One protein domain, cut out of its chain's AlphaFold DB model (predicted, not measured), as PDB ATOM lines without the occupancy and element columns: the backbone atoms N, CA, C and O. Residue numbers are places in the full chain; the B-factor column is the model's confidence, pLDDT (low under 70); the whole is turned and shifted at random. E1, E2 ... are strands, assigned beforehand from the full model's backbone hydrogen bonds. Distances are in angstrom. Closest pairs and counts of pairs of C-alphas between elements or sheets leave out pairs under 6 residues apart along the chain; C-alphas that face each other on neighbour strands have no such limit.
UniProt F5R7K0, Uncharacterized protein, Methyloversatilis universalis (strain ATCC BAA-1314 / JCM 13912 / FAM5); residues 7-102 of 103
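AT A GLANCE: This is residues 7 to 102 of the 103 residues of an uncharacterized protein of Methyloversatilis universalis (strain ATCC BAA-1314 / JCM 13912 / FAM5) (UniProt F5R7K0). Two antiparallel sheets of four strands make an elongated sandwich, two sheets face to face, with the strands of one at 13 degrees to those of the other. One sheet runs E3 - E4 - E5 - E6, the other E2 - E1 - E8 - E7, and the chain changes sheets at the links E2 to E3 and E6 to E7. The printed part has 96 residues with eight named strands, E1 to E8 in chain order, and no named helix: the class is all strand. It is compact, with a radius of gyration of the C-alphas of 13.3 A and spans of 42 by 25 by 17 A.

IN THESE COORDINATES: Look first at E3, residues 31 to 35, E4, 38 to 45, E5, 53 to 61, 26.3 A long, and E6, 67 to 76, 26.7 A long, which bends by 53 degrees at residue 70. Find C-alpha 7 at (-27.428, 26.692, -13.697), where E1, residues 7 to 12, begins; E2 is 15 to 21 and E7 84 to 88. E8, 93 to 101, runs 27.3 A to C-alpha 101 at (-28.729, 31.708, -17.404).

HOW THE PARTS SIT: E3 to E6 form a meander, each strand the antiparallel neighbour of the one before; look for N 33 and O 40 at 2.8 A, N 41 and O 57 at 2.8 A, and N 56 and O 73 at 2.8 A. In the other twisted sheet, find N 10 and O 17 at 2.8 A for E1 and E2, N 9 and O 98 at 2.8 A for E1 and E8, and N 86 and O 95 at 2.7 A for E7 and E8. Between sheets, the closest C-alphas of E2 and E3, Val 21 and Ala 31, are 6.1 A apart.

THE WHOLE: The farthest C-alphas, Arg 49 and Gly 92, are 42.7 A apart. The printed part has no cut and no long link; residue 102 alone is under pLDDT 70.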
ATOM      1  N   SER A   7     -27.171  28.056 -14.151       93.75
ATOM      2  CA  SER A   7     -27.428  26.692 -13.697       93.75
ATOM      3  C   SER A   7     -27.127  25.707 -14.812       93.75
ATOM      4  O   SER A   7     -27.423  25.983 -15.975       93.75
ATOM      5  N   CYS A   8     -26.580  24.553 -14.447       93.81
ATOM      6  CA  CYS A   8     -26.381  23.429 -15.348       93.81
ATOM      7  C   CYS A   8     -27.374  22.322 -15.016       93.81
ATOM      8  O   CYS A   8     -27.458  21.887 -13.872       93.81
ATOM      9  N   VAL A   9     -28.115  21.852 -16.010       95.44
ATOM     10  CA  VAL A   9     -28.901  20.624 -15.924       95.44
ATOM     11  C   VAL A   9     -28.018  19.490 -16.411       95.44
ATOM     12  O   VAL A   9     -27.491  19.561 -17.518       95.44
ATOM     13  N   VAL A  10     -27.855  18.461 -15.590       95.88
ATOM     14  CA  VAL A  10     -27.099  17.251 -15.914       95.88
ATOM     15  C   VAL A  10     -28.061  16.082 -15.970       95.88
ATOM     16  O   VAL A  10     -28.799  15.854 -15.019       95.88
ATOM     17  N   ASP A  11     -28.051  15.363 -17.082       96.00
ATOM     18  CA  ASP A  11     -28.863  14.187 -17.349       96.00
ATOM     19  C   ASP A  11     -27.942  12.975 -17.483       96.00
ATOM     20  O   ASP A  11     -27.113  12.884 -18.397       96.00
ATOM     21  N   TYR A  12     -28.067  12.057 -16.534       94.00
ATOM     22  CA  TYR A  12     -27.337  10.804 -16.528       94.00
ATOM     23  C   TYR A  12     -28.313   9.661 -16.296       94.00
ATOM     24  O   TYR A  12     -28.981   9.603 -15.265       94.00
ATOM     25  N   ASN A  13     -28.377   8.728 -17.249       90.50
ATOM     26  CA  ASN A  13     -29.271   7.571 -17.180       90.50
ATOM     27  C   ASN A  13     -30.754   7.957 -16.966       90.50
ATOM     28  O   ASN A  13     -31.476   7.286 -16.231       90.50
ATOM     29  N   GLY A  14     -31.194   9.073 -17.563       90.06
ATOM     30  CA  GLY A  14     -32.556   9.598 -17.432       90.06
ATOM     31  C   GLY A  14     -32.832  10.329 -16.114       90.06
ATOM     32  O   GLY A  14     -33.938  10.831 -15.917       90.06
ATOM     33  N   GLN A  15     -31.852  10.411 -15.210       92.25
ATOM     34  CA  GLN A  15     -31.951  11.195 -13.987       92.25
ATOM     35  C   GLN A  15     -31.380  12.592 -14.223       92.25
ATOM     36  O   GLN A  15     -30.195  12.747 -14.525       92.25
ATOM     37  N   GLN A  16     -32.221  13.607 -14.027       95.00
ATOM     38  CA  GLN A  16     -31.832  15.006 -14.164       95.00
ATOM     39  C   GLN A  16     -31.519  15.643 -12.810       95.00
ATOM     40  O   GLN A  16     -32.301  15.539 -11.866       95.00
ATOM     41  N   THR A  17     -30.389  16.343 -12.739       94.62
ATOM     42  CA  THR A  17     -29.959  17.113 -11.568       94.62
ATOM     43  C   THR A  17     -29.631  18.542 -11.981       94.62
ATOM     44  O   THR A  17     -28.964  18.764 -12.989       94.62
ATOM     45  N   VAL A  18     -30.086  19.522 -11.196       94.25
ATOM     46  CA  VAL A  18     -29.785  20.943 -11.419       94.25
ATOM     47  C   VAL A  18     -28.638  21.369 -10.509       94.25
ATOM     48  O   VAL A  18     -28.718  21.234  -9.290       94.25
ATOM     49  N   ILE A  19     -27.583  21.916 -11.105       92.56
ATOM     50  CA  ILE A  19     -26.380  22.386 -10.424       92.56
ATOM     51  C   ILE A  19     -26.353  23.915 -10.497       92.56
ATOM     52  O   ILE A  19     -26.173  24.467 -11.588       92.56
ATOM     53  N   PRO A  20     -26.515  24.629  -9.372       91.88
ATOM     54  CA  PRO A  20     -26.317  26.070  -9.348       91.88
ATOM     55  C   PRO A  20     -24.827  26.395  -9.510       91.88
ATOM     56  O   PRO A  20     -23.984  25.880  -8.774       91.88
ATOM     57  N   VAL A  21     -24.501  27.282 -10.448       90.88
ATOM     58  CA  VAL A  21     -23.132  27.729 -10.720       90.88
ATOM     59  C   VAL A  21     -22.950  29.127 -10.147       90.88
ATOM     60  O   VAL A  21     -23.633  30.076 -10.537       90.88
ATOM     61  N   ARG A  22     -22.026  29.255  -9.193       86.00
ATOM     62  CA  ARG A  22     -21.668  30.542  -8.591       86.00
ATOM     63  C   ARG A  22     -20.611  31.242  -9.434       86.00
ATOM     64  O   ARG A  22     -19.817  30.587 -10.110       86.00
ATOM     65  N   ALA A  23     -20.630  32.571  -9.390       88.81
ATOM     66  CA  ALA A  23     -19.587  33.373 -10.002       88.81
ATOM     67  C   ALA A  23     -18.336  33.392  -9.120       88.81
ATOM     68  O   ALA A  23     -18.423  33.693  -7.932       88.81
ATOM     69  N   GLU A  24     -17.191  33.131  -9.731       90.44
ATOM     70  CA  GLU A  24     -15.872  33.070  -9.117       90.44
ATOM     71  C   GLU A  24     -14.930  34.061  -9.808       90.44
ATOM     72  O   GLU A  24     -15.142  34.452 -10.960       90.44
ATOM     73  N   VAL A  25     -13.869  34.482  -9.122       86.56
ATOM     74  CA  VAL A  25     -12.874  35.406  -9.702       86.56
ATOM     75  C   VAL A  25     -11.974  34.733 -10.742       86.56
ATOM     76  O   VAL A  25     -11.464  35.407 -11.639       86.56
ATOM     77  N   ASP A  26     -11.806  33.414 -10.645       86.69
ATOM     78  CA  ASP A  26     -10.964  32.602 -11.517       86.69
ATOM     79  C   ASP A  26     -11.574  31.213 -11.782       86.69
ATOM     80  O   ASP A  26     -12.653  30.867 -11.301       86.69
ATOM     81  N   ALA A  27     -10.877  30.420 -12.601       83.19
ATOM     82  CA  ALA A  27     -11.294  29.081 -13.002       83.19
ATOM     83  C   ALA A  27     -10.839  27.972 -12.033       83.19
ATOM     84  O   ALA A  27     -10.962  26.798 -12.374       83.19
ATOM     85  N   LEU A  28     -10.273  28.297 -10.864       82.81
ATOM     86  CA  LEU A  28      -9.901  27.314  -9.836       82.81
ATOM     87  C   LEU A  28     -11.101  26.964  -8.945       82.81
ATOM     88  O   LEU A  28     -11.201  25.836  -8.464       82.81
ATOM     89  N   GLY A  29     -12.062  27.880  -8.810       73.81
ATOM     90  CA  GLY A  29     -13.381  27.591  -8.244       73.81
ATOM     91  C   GLY A  29     -14.232  26.674  -9.136       73.81
ATOM     92  O   GLY A  29     -13.843  26.328 -10.257       73.81
ATOM     93  N   GLY A  30     -15.394  26.239  -8.643       80.62
ATOM     94  CA  GLY A  30     -16.362  25.473  -9.435       80.62
ATOM     95  C   GLY A  30     -17.261  24.547  -8.627       80.62
ATOM     96  O   GLY A  30     -16.844  23.964  -7.627       80.62
ATOM     97  N   ALA A  31     -18.498  24.388  -9.092       87.12
ATOM     98  CA  ALA A  31     -19.421  23.392  -8.575       87.12
ATOM     99  C   ALA A  31     -19.114  22.041  -9.225       87.12
ATOM    100  O   ALA A  31     -19.201  21.904 -10.448       87.12
ATOM    101  N   TRP A  32     -18.755  21.059  -8.402       92.19
ATOM    102  CA  TRP A  32     -18.569  19.676  -8.826       92.19
ATOM    103  C   TRP A  32     -19.845  18.874  -8.599       92.19
ATOM    104  O   TRP A  32     -20.504  19.008  -7.567       92.19
ATOM    105  N   HIS A  33     -20.164  18.012  -9.554       94.38
ATOM    106  CA  HIS A  33     -21.257  17.063  -9.456       94.38
ATOM    107  C   HIS A  33     -20.834  15.712 -10.017       94.38
ATOM    108  O   HIS A  33     -20.361  15.614 -11.150       94.38
ATOM    109  N   GLU A  34     -21.021  14.669  -9.217       94.06
ATOM    110  CA  GLU A  34     -20.753  13.291  -9.611       94.06
ATOM    111  C   GLU A  34     -22.022  12.641 -10.170       94.06
ATOM    112  O   GLU A  34     -23.081  12.667  -9.544       94.06
ATOM    113  N   ALA A  35     -21.892  12.030 -11.345       92.50
ATOM    114  CA  ALA A  35     -22.947  11.339 -12.068       92.50
ATOM    115  C   ALA A  35     -22.425   9.974 -12.547       92.50
ATOM    116  O   ALA A  35     -21.954   9.793 -13.675       92.50
ATOM    117  N   GLY A  36     -22.468   8.990 -11.646       90.62
ATOM    118  CA  GLY A  36     -21.961   7.644 -11.899       90.62
ATOM    119  C   GLY A  36     -20.448   7.625 -12.114       90.62
ATOM    120  O   GLY A  36     -19.685   7.749 -11.166       90.62
ATOM    121  N   VAL A  37     -20.019   7.415 -13.359       91.25
ATOM    122  CA  VAL A  37     -18.587   7.411 -13.737       91.25
ATOM    123  C   VAL A  37     -18.107   8.784 -14.188       91.25
ATOM    124  O   VAL A  37     -16.917   8.957 -14.424       91.25
ATOM    125  N   PHE A  38     -19.021   9.739 -14.341       94.81
ATOM    126  CA  PHE A  38     -18.694  11.085 -14.761       94.81
ATOM    127  C   PHE A  38     -18.625  12.025 -13.564       94.81
ATOM    128  O   PHE A  38     -19.394  11.896 -12.613       94.81
ATOM    129  N   SER A  39     -17.762  13.027 -13.663       94.62
ATOM    130  CA  SER A  39     -17.749  14.178 -12.770       94.62
ATOM    131  C   SER A  39     -17.794  15.437 -13.622       94.62
ATOM    132  O   SER A  39     -16.887  15.691 -14.415       94.62
ATOM    133  N   LEU A  40     -18.856  16.220 -13.474       95.00
ATOM    134  CA  LEU A  40     -19.000  17.505 -14.139       95.00
ATOM    135  C   LEU A  40     -18.559  18.614 -13.189       95.00
ATOM    136  O   LEU A  40     -18.983  18.662 -12.035       95.00
ATOM    137  N   ARG A  41     -17.734  19.523 -13.694       94.75
ATOM    138  CA  ARG A  41     -17.338  20.753 -13.025       94.75
ATOM    139  C   ARG A  41     -17.841  21.931 -13.837       94.75
ATOM    140  O   ARG A  41     -17.517  22.038 -15.015       94.75
ATOM    141  N   ALA A  42     -18.587  22.827 -13.207       94.12
ATOM    142  CA  ALA A  42     -19.030  24.066 -13.832       94.12
ATOM    143  C   ALA A  42     -18.585  25.284 -13.015       94.12
ATOM    144  O   ALA A  42     -18.778  25.330 -11.797       94.12
ATOM    145  N   THR A  43     -18.030  26.287 -13.695       94.25
ATOM    146  CA  THR A  43     -17.504  27.507 -13.070       94.25
ATOM    147  C   THR A  43     -17.871  28.724 -13.901       94.25
ATOM    148  O   THR A  43     -17.456  28.842 -15.052       94.25
ATOM    149  N   LEU A  44     -18.614  29.666 -13.323       93.56
ATOM    150  CA  LEU A  44     -18.830  30.976 -13.929       93.56
ATOM    151  C   LEU A  44     -17.696  31.898 -13.479       93.56
ATOM    152  O   LEU A  44     -17.628  32.282 -12.324       93.56
ATOM    153  N   VAL A  45     -16.802  32.269 -14.380       92.69
ATOM    154  CA  VAL A  45     -15.636  33.102 -14.086       92.69
ATOM    155  C   VAL A  45     -15.968  34.556 -14.415       92.69
ATOM    156  O   VAL A  45     -16.218  34.891 -15.572       92.69
ATOM    157  N   ALA A  46     -15.983  35.431 -13.410       90.94
ATOM    158  CA  ALA A  46     -16.365  36.843 -13.495       90.94
ATOM    159  C   ALA A  46     -15.254  37.770 -12.945       90.94
ATOM    160  O   ALA A  46     -15.384  38.347 -11.863       90.94
ATOM    161  N   PRO A  47     -14.143  37.937 -13.682       88.81
ATOM    162  CA  PRO A  47     -13.017  38.757 -13.248       88.81
ATOM    163  C   PRO A  47     -13.352  40.265 -13.307       88.81
ATOM    164  O   PRO A  47     -14.039  40.702 -14.231       88.81
ATOM    165  N   PRO A  48     -12.801  41.118 -12.414       85.69
ATOM    166  CA  PRO A  48     -13.192  42.535 -12.301       85.69
ATOM    167  C   PRO A  48     -12.982  43.403 -13.553       85.69
ATOM    168  O   PRO A  48     -13.565  44.479 -13.663       85.69
ATOM    169  N   ARG A  49     -12.101  42.988 -14.471       87.50
ATOM    170  CA  ARG A  49     -11.679  43.773 -15.648       87.50
ATOM    171  C   ARG A  49     -11.805  43.013 -16.968       87.50
ATOM    172  O   ARG A  49     -11.244  43.439 -17.972       87.50
ATOM    173  N   ALA A  50     -12.510  41.887 -16.980       86.44
ATOM    174  CA  ALA A  50     -12.726  41.113 -18.195       86.44
ATOM    175  C   ALA A  50     -14.166  40.605 -18.271       86.44
ATOM    176  O   ALA A  50     -14.901  40.588 -17.287       86.44
ATOM    177  N   LYS A  51     -14.587  40.239 -19.484       88.56
ATOM    178  CA  LYS A  51     -15.935  39.715 -19.707       88.56
ATOM    179  C   LYS A  51     -16.086  38.372 -18.983       88.56
ATOM    180  O   LYS A  51     -15.190  37.535 -19.122       88.56
ATOM    181  N   PRO A  52     -17.195  38.150 -18.256       90.81
ATOM    182  CA  PRO A  52     -17.430  36.866 -17.630       90.81
ATOM    183  C   PRO A  52     -17.575  35.751 -18.665       90.81
ATOM    184  O   PRO A  52     -18.043  35.979 -19.785       90.81
ATOM    185  N   TRP A  53     -17.212  34.540 -18.269       92.44
ATOM    186  CA  TRP A  53     -17.290  33.347 -19.098       92.44
ATOM    187  C   TRP A  53     -17.587  32.118 -18.240       92.44
ATOM    188  O   TRP A  53     -17.241  32.081 -17.067       92.44
ATOM    189  N   LEU A  54     -18.247  31.122 -18.813       93.31
ATOM    190  CA  LEU A  54     -18.568  29.855 -18.174       93.31
ATOM    191  C   LEU A  54     -17.579  28.786 -18.651       93.31
ATOM    192  O   LEU A  54     -17.354  28.643 -19.852       93.31
ATOM    193  N   LEU A  55     -17.004  28.046 -17.708       94.50
ATOM    194  CA  LEU A  55     -16.249  26.820 -17.936       94.50
ATOM    195  C   LEU A  55     -17.119  25.628 -17.545       94.50
ATOM    196  O   LEU A  55     -17.662  25.617 -16.440       94.50
ATOM    197  N   VAL A  56     -17.208  24.620 -18.406       95.06
ATOM    198  CA  VAL A  56     -17.795  23.320 -18.081       95.06
ATOM    199  C   VAL A  56     -16.817  22.232 -18.483       95.06
ATOM    200  O   VAL A  56     -16.470  22.096 -19.653       95.06
ATOM    201  N   GLU A  57     -16.370  21.453 -17.513       95.56
ATOM    202  CA  GLU A  57     -15.457  20.336 -17.706       95.56
ATOM    203  C   GLU A  57     -16.164  19.046 -17.314       95.56
ATOM    204  O   GLU A  57     -16.780  18.959 -16.253       95.56
ATOM    205  N   VAL A  58     -16.065  18.029 -18.159       95.19
ATOM    206  CA  VAL A  58     -16.543  16.685 -17.852       95.19
ATOM    207  C   VAL A  58     -15.345  15.772 -17.762       95.19
ATOM    208  O   VAL A  58     -14.548  15.664 -18.697       95.19
ATOM    209  N   HIS A  59     -15.258  15.099 -16.630       94.31
ATOM    210  CA  HIS A  59     -14.279  14.073 -16.360       94.31
ATOM    211  C   HIS A  59     -14.966  12.713 -16.354       94.31
ATOM    212  O   HIS A  59     -16.126  12.612 -15.955       94.31
ATOM    213  N   ALA A  60     -14.251  11.672 -16.760       92.88
ATOM    214  CA  ALA A  60     -14.658  10.291 -16.547       92.88
ATOM    215  C   ALA A  60     -13.635   9.574 -15.673       92.88
ATOM    216  O   ALA A  60     -12.423   9.720 -15.852       92.88
ATOM    217  N   LYS A  61     -14.147   8.788 -14.730       89.69
ATOM    218  CA  LYS A  61     -13.382   7.884 -13.888       89.69
ATOM    219  C   LYS A  61     -13.336   6.511 -14.547       89.69
ATOM    220  O   LYS A  61     -14.366   5.858 -14.731       89.69
ATOM    221  N   ALA A  62     -12.136   6.076 -14.898       81.94
ATOM    222  CA  ALA A  62     -11.877   4.739 -15.398       81.94
ATOM    223  C   ALA A  62     -11.923   3.700 -14.261       81.94
ATOM    224  O   ALA A  62     -11.904   4.025 -13.071       81.94
ATOM    225  N   ALA A  63     -12.012   2.421 -14.637       78.75
ATOM    226  CA  ALA A  63     -12.129   1.309 -13.690       78.75
ATOM    227  C   ALA A  63     -10.889   1.136 -12.790       78.75
ATOM    228  O   ALA A  63     -11.006   0.626 -11.681       78.75
ATOM    229  N   ASP A  64      -9.722   1.585 -13.253       82.81
ATOM    230  CA  ASP A  64      -8.458   1.625 -12.507       82.81
ATOM    231  C   ASP A  64      -8.355   2.832 -11.552       82.81
ATOM    232  O   ASP A  64      -7.364   2.978 -10.840       82.81
ATOM    233  N   GLY A  65      -9.387   3.682 -11.503       80.62
ATOM    234  CA  GLY A  65      -9.436   4.880 -10.671       80.62
ATOM    235  C   GLY A  65      -8.835   6.125 -11.320       80.62
ATOM    236  O   GLY A  65      -8.913   7.191 -10.710       80.62
ATOM    237  N   ASP A  66      -8.295   6.019 -12.537       87.50
ATOM    238  CA  ASP A  66      -7.771   7.156 -13.294       87.50
ATOM    239  C   ASP A  66      -8.905   8.114 -13.693       87.50
ATOM    240  O   ASP A  66      -9.953   7.690 -14.186       87.50
ATOM    241  N   VAL A  67      -8.712   9.415 -13.471       88.81
ATOM    242  CA  VAL A  67      -9.701  10.456 -13.785       88.81
ATOM    243  C   VAL A  67      -9.186  11.268 -14.957       88.81
ATOM    244  O   VAL A  67      -8.149  11.924 -14.872       88.81
ATOM    245  N   ARG A  68      -9.935  11.255 -16.058       90.81
ATOM    246  CA  ARG A  68      -9.542  11.921 -17.302       90.81
ATOM    247  C   ARG A  68     -10.534  12.999 -17.664       90.81
ATOM    248  O   ARG A  68     -11.738  12.768 -17.615       90.81
ATOM    249  N   LEU A  69     -10.025  14.149 -18.087       92.44
ATOM    250  CA  LEU A  69     -10.827  15.168 -18.750       92.44
ATOM    251  C   LEU A  69     -11.215  14.659 -20.144       92.44
ATOM    252  O   LEU A  69     -10.343  14.353 -20.955       92.44
ATOM    253  N   ILE A  70     -12.515  14.576 -20.414       92.12
ATOM    254  CA  ILE A  70     -13.053  14.079 -21.690       92.12
ATOM    255  C   ILE A  70     -13.790  15.156 -22.487       92.12
ATOM    256  O   ILE A  70     -13.936  15.035 -23.699       92.12
ATOM    257  N   SER A  71     -14.232  16.232 -21.834       92.88
ATOM    258  CA  SER A  71     -14.809  17.401 -22.499       92.88
ATOM    259  C   SER A  71     -14.495  18.658 -21.698       92.88
ATOM    260  O   SER A  71     -14.589  18.645 -20.475       92.88
ATOM    261  N   SER A  72     -14.134  19.739 -22.382       94.44
ATOM    262  CA  SER A  72     -13.937  21.061 -21.788       94.44
ATOM    263  C   SER A  72     -14.567  22.095 -22.708       94.44
ATOM    264  O   SER A  72     -14.220  22.182 -23.887       94.44
ATOM    265  N   GLN A  73     -15.540  22.832 -22.185       93.94
ATOM    266  CA  GLN A  73     -16.301  23.838 -22.909       93.94
ATOM    267  C   GLN A  73     -16.162  25.182 -22.220       93.94
ATOM    268  O   GLN A  73     -16.402  25.319 -21.021       93.94
ATOM    269  N   LYS A  74     -15.807  26.193 -23.007       93.44
ATOM    270  CA  LYS A  74     -15.756  27.582 -22.572       93.44
ATOM    271  C   LYS A  74     -16.760  28.392 -23.375       93.44
ATOM    272  O   LYS A  74     -16.614  28.519 -24.587       93.44
ATOM    273  N   THR A  75     -17.737  28.986 -22.701       92.06
ATOM    274  CA  THR A  75     -18.761  29.829 -23.330       92.06
ATOM    275  C   THR A  75     -18.783  31.219 -22.714       92.06
ATOM    276  O   THR A  75     -18.449  31.428 -21.551       92.06
ATOM    277  N   HIS A  76     -19.125  32.224 -23.513       90.00
ATOM    278  CA  HIS A  76     -19.332  33.596 -23.039       90.00
ATOM    279  C   HIS A  76     -20.837  33.879 -22.951       90.00
ATOM    280  O   HIS A  76     -21.646  33.018 -23.298       90.00
ATOM    281  N   GLN A  77     -21.232  35.074 -22.496       85.06
ATOM    282  CA  GLN A  77     -22.638  35.508 -22.525       85.06
ATOM    283  C   GLN A  77     -23.282  35.206 -23.894       85.06
ATOM    284  O   GLN A  77     -22.672  35.548 -24.912       85.06
ATOM    285  N   PRO A  78     -24.470  34.567 -23.939       87.06
ATOM    286  CA  PRO A  78     -25.458  34.393 -22.859       87.06
ATOM    287  C   PRO A  78     -25.225  33.219 -21.876       87.06
ATOM    288  O   PRO A  78     -26.115  32.908 -21.091       87.06
ATOM    289  N   PHE A  79     -24.039  32.598 -21.876       88.50
ATOM    290  CA  PHE A  79     -23.668  31.415 -21.074       88.50
ATOM    291  C   PHE A  79     -24.444  30.143 -21.428       88.50
ATOM    292  O   PHE A  79     -24.397  29.171 -20.681       88.50
ATOM    293  N   ASP A  80     -25.137  30.155 -22.564       88.25
ATOM    294  CA  ASP A  80     -25.852  29.002 -23.092       88.25
ATOM    295  C   ASP A  80     -24.867  28.057 -23.785       88.25
ATOM    296  O   ASP A  80     -24.157  28.453 -24.714       88.25
ATOM    297  N   THR A  81     -24.789  26.819 -23.307       87.69
ATOM    298  CA  THR A  81     -23.989  25.763 -23.942       87.69
ATOM    299  C   THR A  81     -24.778  24.981 -24.987       87.69
ATOM    300  O   THR A  81     -24.187  24.195 -25.723       87.69
ATOM    301  N   GLY A  82     -26.108  25.121 -25.024       89.44
ATOM    302  CA  GLY A  82     -26.992  24.116 -25.602       89.44
ATOM    303  C   GLY A  82     -26.897  22.776 -24.863       89.44
ATOM    304  O   GLY A  82     -26.200  22.643 -23.851       89.44
ATOM    305  N   ARG A  83     -27.600  21.760 -25.378       92.38
ATOM    306  CA  ARG A  83     -27.448  20.375 -24.912       92.38
ATOM    307  C   ARG A  83     -26.169  19.783 -25.501       92.38
ATOM    308  O   ARG A  83     -26.045  19.673 -26.717       92.38
ATOM    309  N   ILE A  84     -25.260  19.364 -24.631       94.12
ATOM    310  CA  ILE A  84     -24.031  18.650 -24.968       94.12
ATOM    311  C   ILE A  84     -24.163  17.211 -24.494       94.12
ATOM    312  O   ILE A  84     -24.544  16.973 -23.351       94.12
ATOM    313  N   GLU A  85     -23.817  16.259 -25.356       94.12
ATOM    314  CA  GLU A  85     -23.742  14.841 -25.010       94.12
ATOM    315  C   GLU A  85     -22.281  14.404 -25.008       94.12
ATOM    316  O   GLU A  85     -21.543  14.596 -25.974       94.12
ATOM    317  N   VAL A  86     -21.854  13.844 -23.885       91.94
ATOM    318  CA  VAL A  86     -20.505  13.357 -23.653       91.94
ATOM    319  C   VAL A  86     -20.578  11.850 -23.511       91.94
ATOM    320  O   VAL A  86     -21.238  11.321 -22.619       91.94
ATOM    321  N   VAL A  87     -19.890  11.159 -24.409       89.44
ATOM    322  CA  VAL A  87     -19.831   9.701 -24.438       89.44
ATOM    323  C   VAL A  87     -18.506   9.264 -23.829       89.44
ATOM    324  O   VAL A  87     -17.461   9.763 -24.237       89.44
ATOM    325  N   GLU A  88     -18.540   8.317 -22.891       85.62
ATOM    326  CA  GLU A  88     -17.360   7.558 -22.464       85.62
ATOM    327  C   GLU A  88     -17.355   6.213 -23.210       85.62
ATOM    328  O   GLU A  88     -18.063   5.280 -22.798       85.62
ATOM    329  N   PRO A  89     -16.598   6.085 -24.320       79.38
ATOM    330  CA  PRO A  89     -16.710   4.945 -25.225       79.38
ATOM    331  C   PRO A  89     -16.328   3.625 -24.562       79.38
ATOM    332  O   PRO A  89     -16.891   2.586 -24.894       79.38
ATOM    333  N   ARG A  90     -15.397   3.654 -23.599       81.31
ATOM    334  CA  ARG A  90     -14.913   2.440 -22.923       81.31
ATOM    335  C   ARG A  90     -15.965   1.811 -22.024       81.31
ATOM    336  O   ARG A  90     -15.920   0.612 -21.775       81.31
ATOM    337  N   LEU A  91     -16.883   2.629 -21.519       78.44
ATOM    338  CA  LEU A  91     -17.926   2.205 -20.593       78.44
ATOM    339  C   LEU A  91     -19.297   2.126 -21.272       78.44
ATOM    340  O   LEU A  91     -20.242   1.650 -20.647       78.44
ATOM    341  N   GLY A  92     -19.417   2.603 -22.517       83.88
ATOM    342  CA  GLY A  92     -20.692   2.694 -23.229       83.88
ATOM    343  C   GLY A  92     -21.701   3.594 -22.511       83.88
ATOM    344  O   GLY A  92     -22.901   3.349 -22.577       83.88
ATOM    345  N   ARG A  93     -21.219   4.595 -21.761       88.94
ATOM    346  CA  ARG A  93     -22.053   5.492 -20.952       88.94
ATOM    347  C   ARG A  93     -22.098   6.878 -21.569       88.94
ATOM    348  O   ARG A  93     -21.130   7.320 -22.183       88.94
ATOM    349  N   ILE A  94     -23.221   7.555 -21.369       93.56
ATOM    350  CA  ILE A  94     -23.465   8.900 -21.882       93.56
ATOM    351  C   ILE A  94     -23.885   9.790 -20.716       93.56
ATOM    352  O   ILE A  94     -24.707   9.396 -19.887       93.56
ATOM    353  N   LEU A  95     -23.302  10.980 -20.667       95.31
ATOM    354  CA  LEU A  95     -23.731  12.099 -19.845       95.31
ATOM    355  C   LEU A  95     -24.221  13.194 -20.783       95.31
ATOM    356  O   LEU A  95     -23.489  13.575 -21.691       95.31
ATOM    357  N   ALA A  96     -25.404  13.746 -20.548       96.12
ATOM    358  CA  ALA A  96     -25.804  14.979 -21.203       96.12
ATOM    359  C   ALA A  96     -25.817  16.130 -20.202       96.12
ATOM    360  O   ALA A  96     -26.144  15.948 -19.030       96.12
ATOM    361  N   TYR A  97     -25.469  17.329 -20.651       95.44
ATOM    362  CA  TYR A  97     -25.635  18.529 -19.844       95.44
ATOM    363  C   TYR A  97     -26.050  19.724 -20.694       95.44
ATOM    364  O   TYR A  97     -25.778  19.782 -21.890       95.44
ATOM    365  N   ALA A  98     -26.705  20.687 -20.059       95.12
ATOM    366  CA  ALA A  98     -26.977  21.994 -20.630       95.12
ATOM    367  C   ALA A  98     -26.836  23.048 -19.536       95.12
ATOM    368  O   ALA A  98     -27.462  22.933 -18.485       95.12
ATOM    369  N   CYS A  99     -26.024  24.069 -19.775       93.25
ATOM    370  CA  CYS A  99     -25.885  25.206 -18.883       93.25
ATOM    371  C   CYS A  99     -26.443  26.455 -19.548       93.25
ATOM    372  O   CYS A  99     -26.322  26.630 -20.758       93.25
ATOM    373  N   GLY A 100     -27.036  27.327 -18.744       89.94
ATOM    374  CA  GLY A 100     -27.565  28.597 -19.211       89.94
ATOM    375  C   GLY A 100     -27.893  29.521 -18.052       89.94
ATOM    376  O   GLY A 100     -27.880  29.117 -16.884       89.94
ATOM    377  N   ALA A 101     -28.185  30.778 -18.380       77.00
ATOM    378  CA  ALA A 101     -28.729  31.708 -17.404       77.00
ATOM    379  C   ALA A 101     -30.050  31.152 -16.846       77.00
ATOM    380  O   ALA A 101     -30.942  30.782 -17.613       77.00
ATOM    381  N   ALA A 102     -30.169  31.100 -15.519       64.56
ATOM    382  CA  ALA A 102     -31.458  30.865 -14.885       64.56
ATOM    383  C   ALA A 102     -32.364  32.050 -15.259       64.56
ATOM    384  O   ALA A 102     -31.982  33.202 -15.042       64.56
TER     385      ALA A 102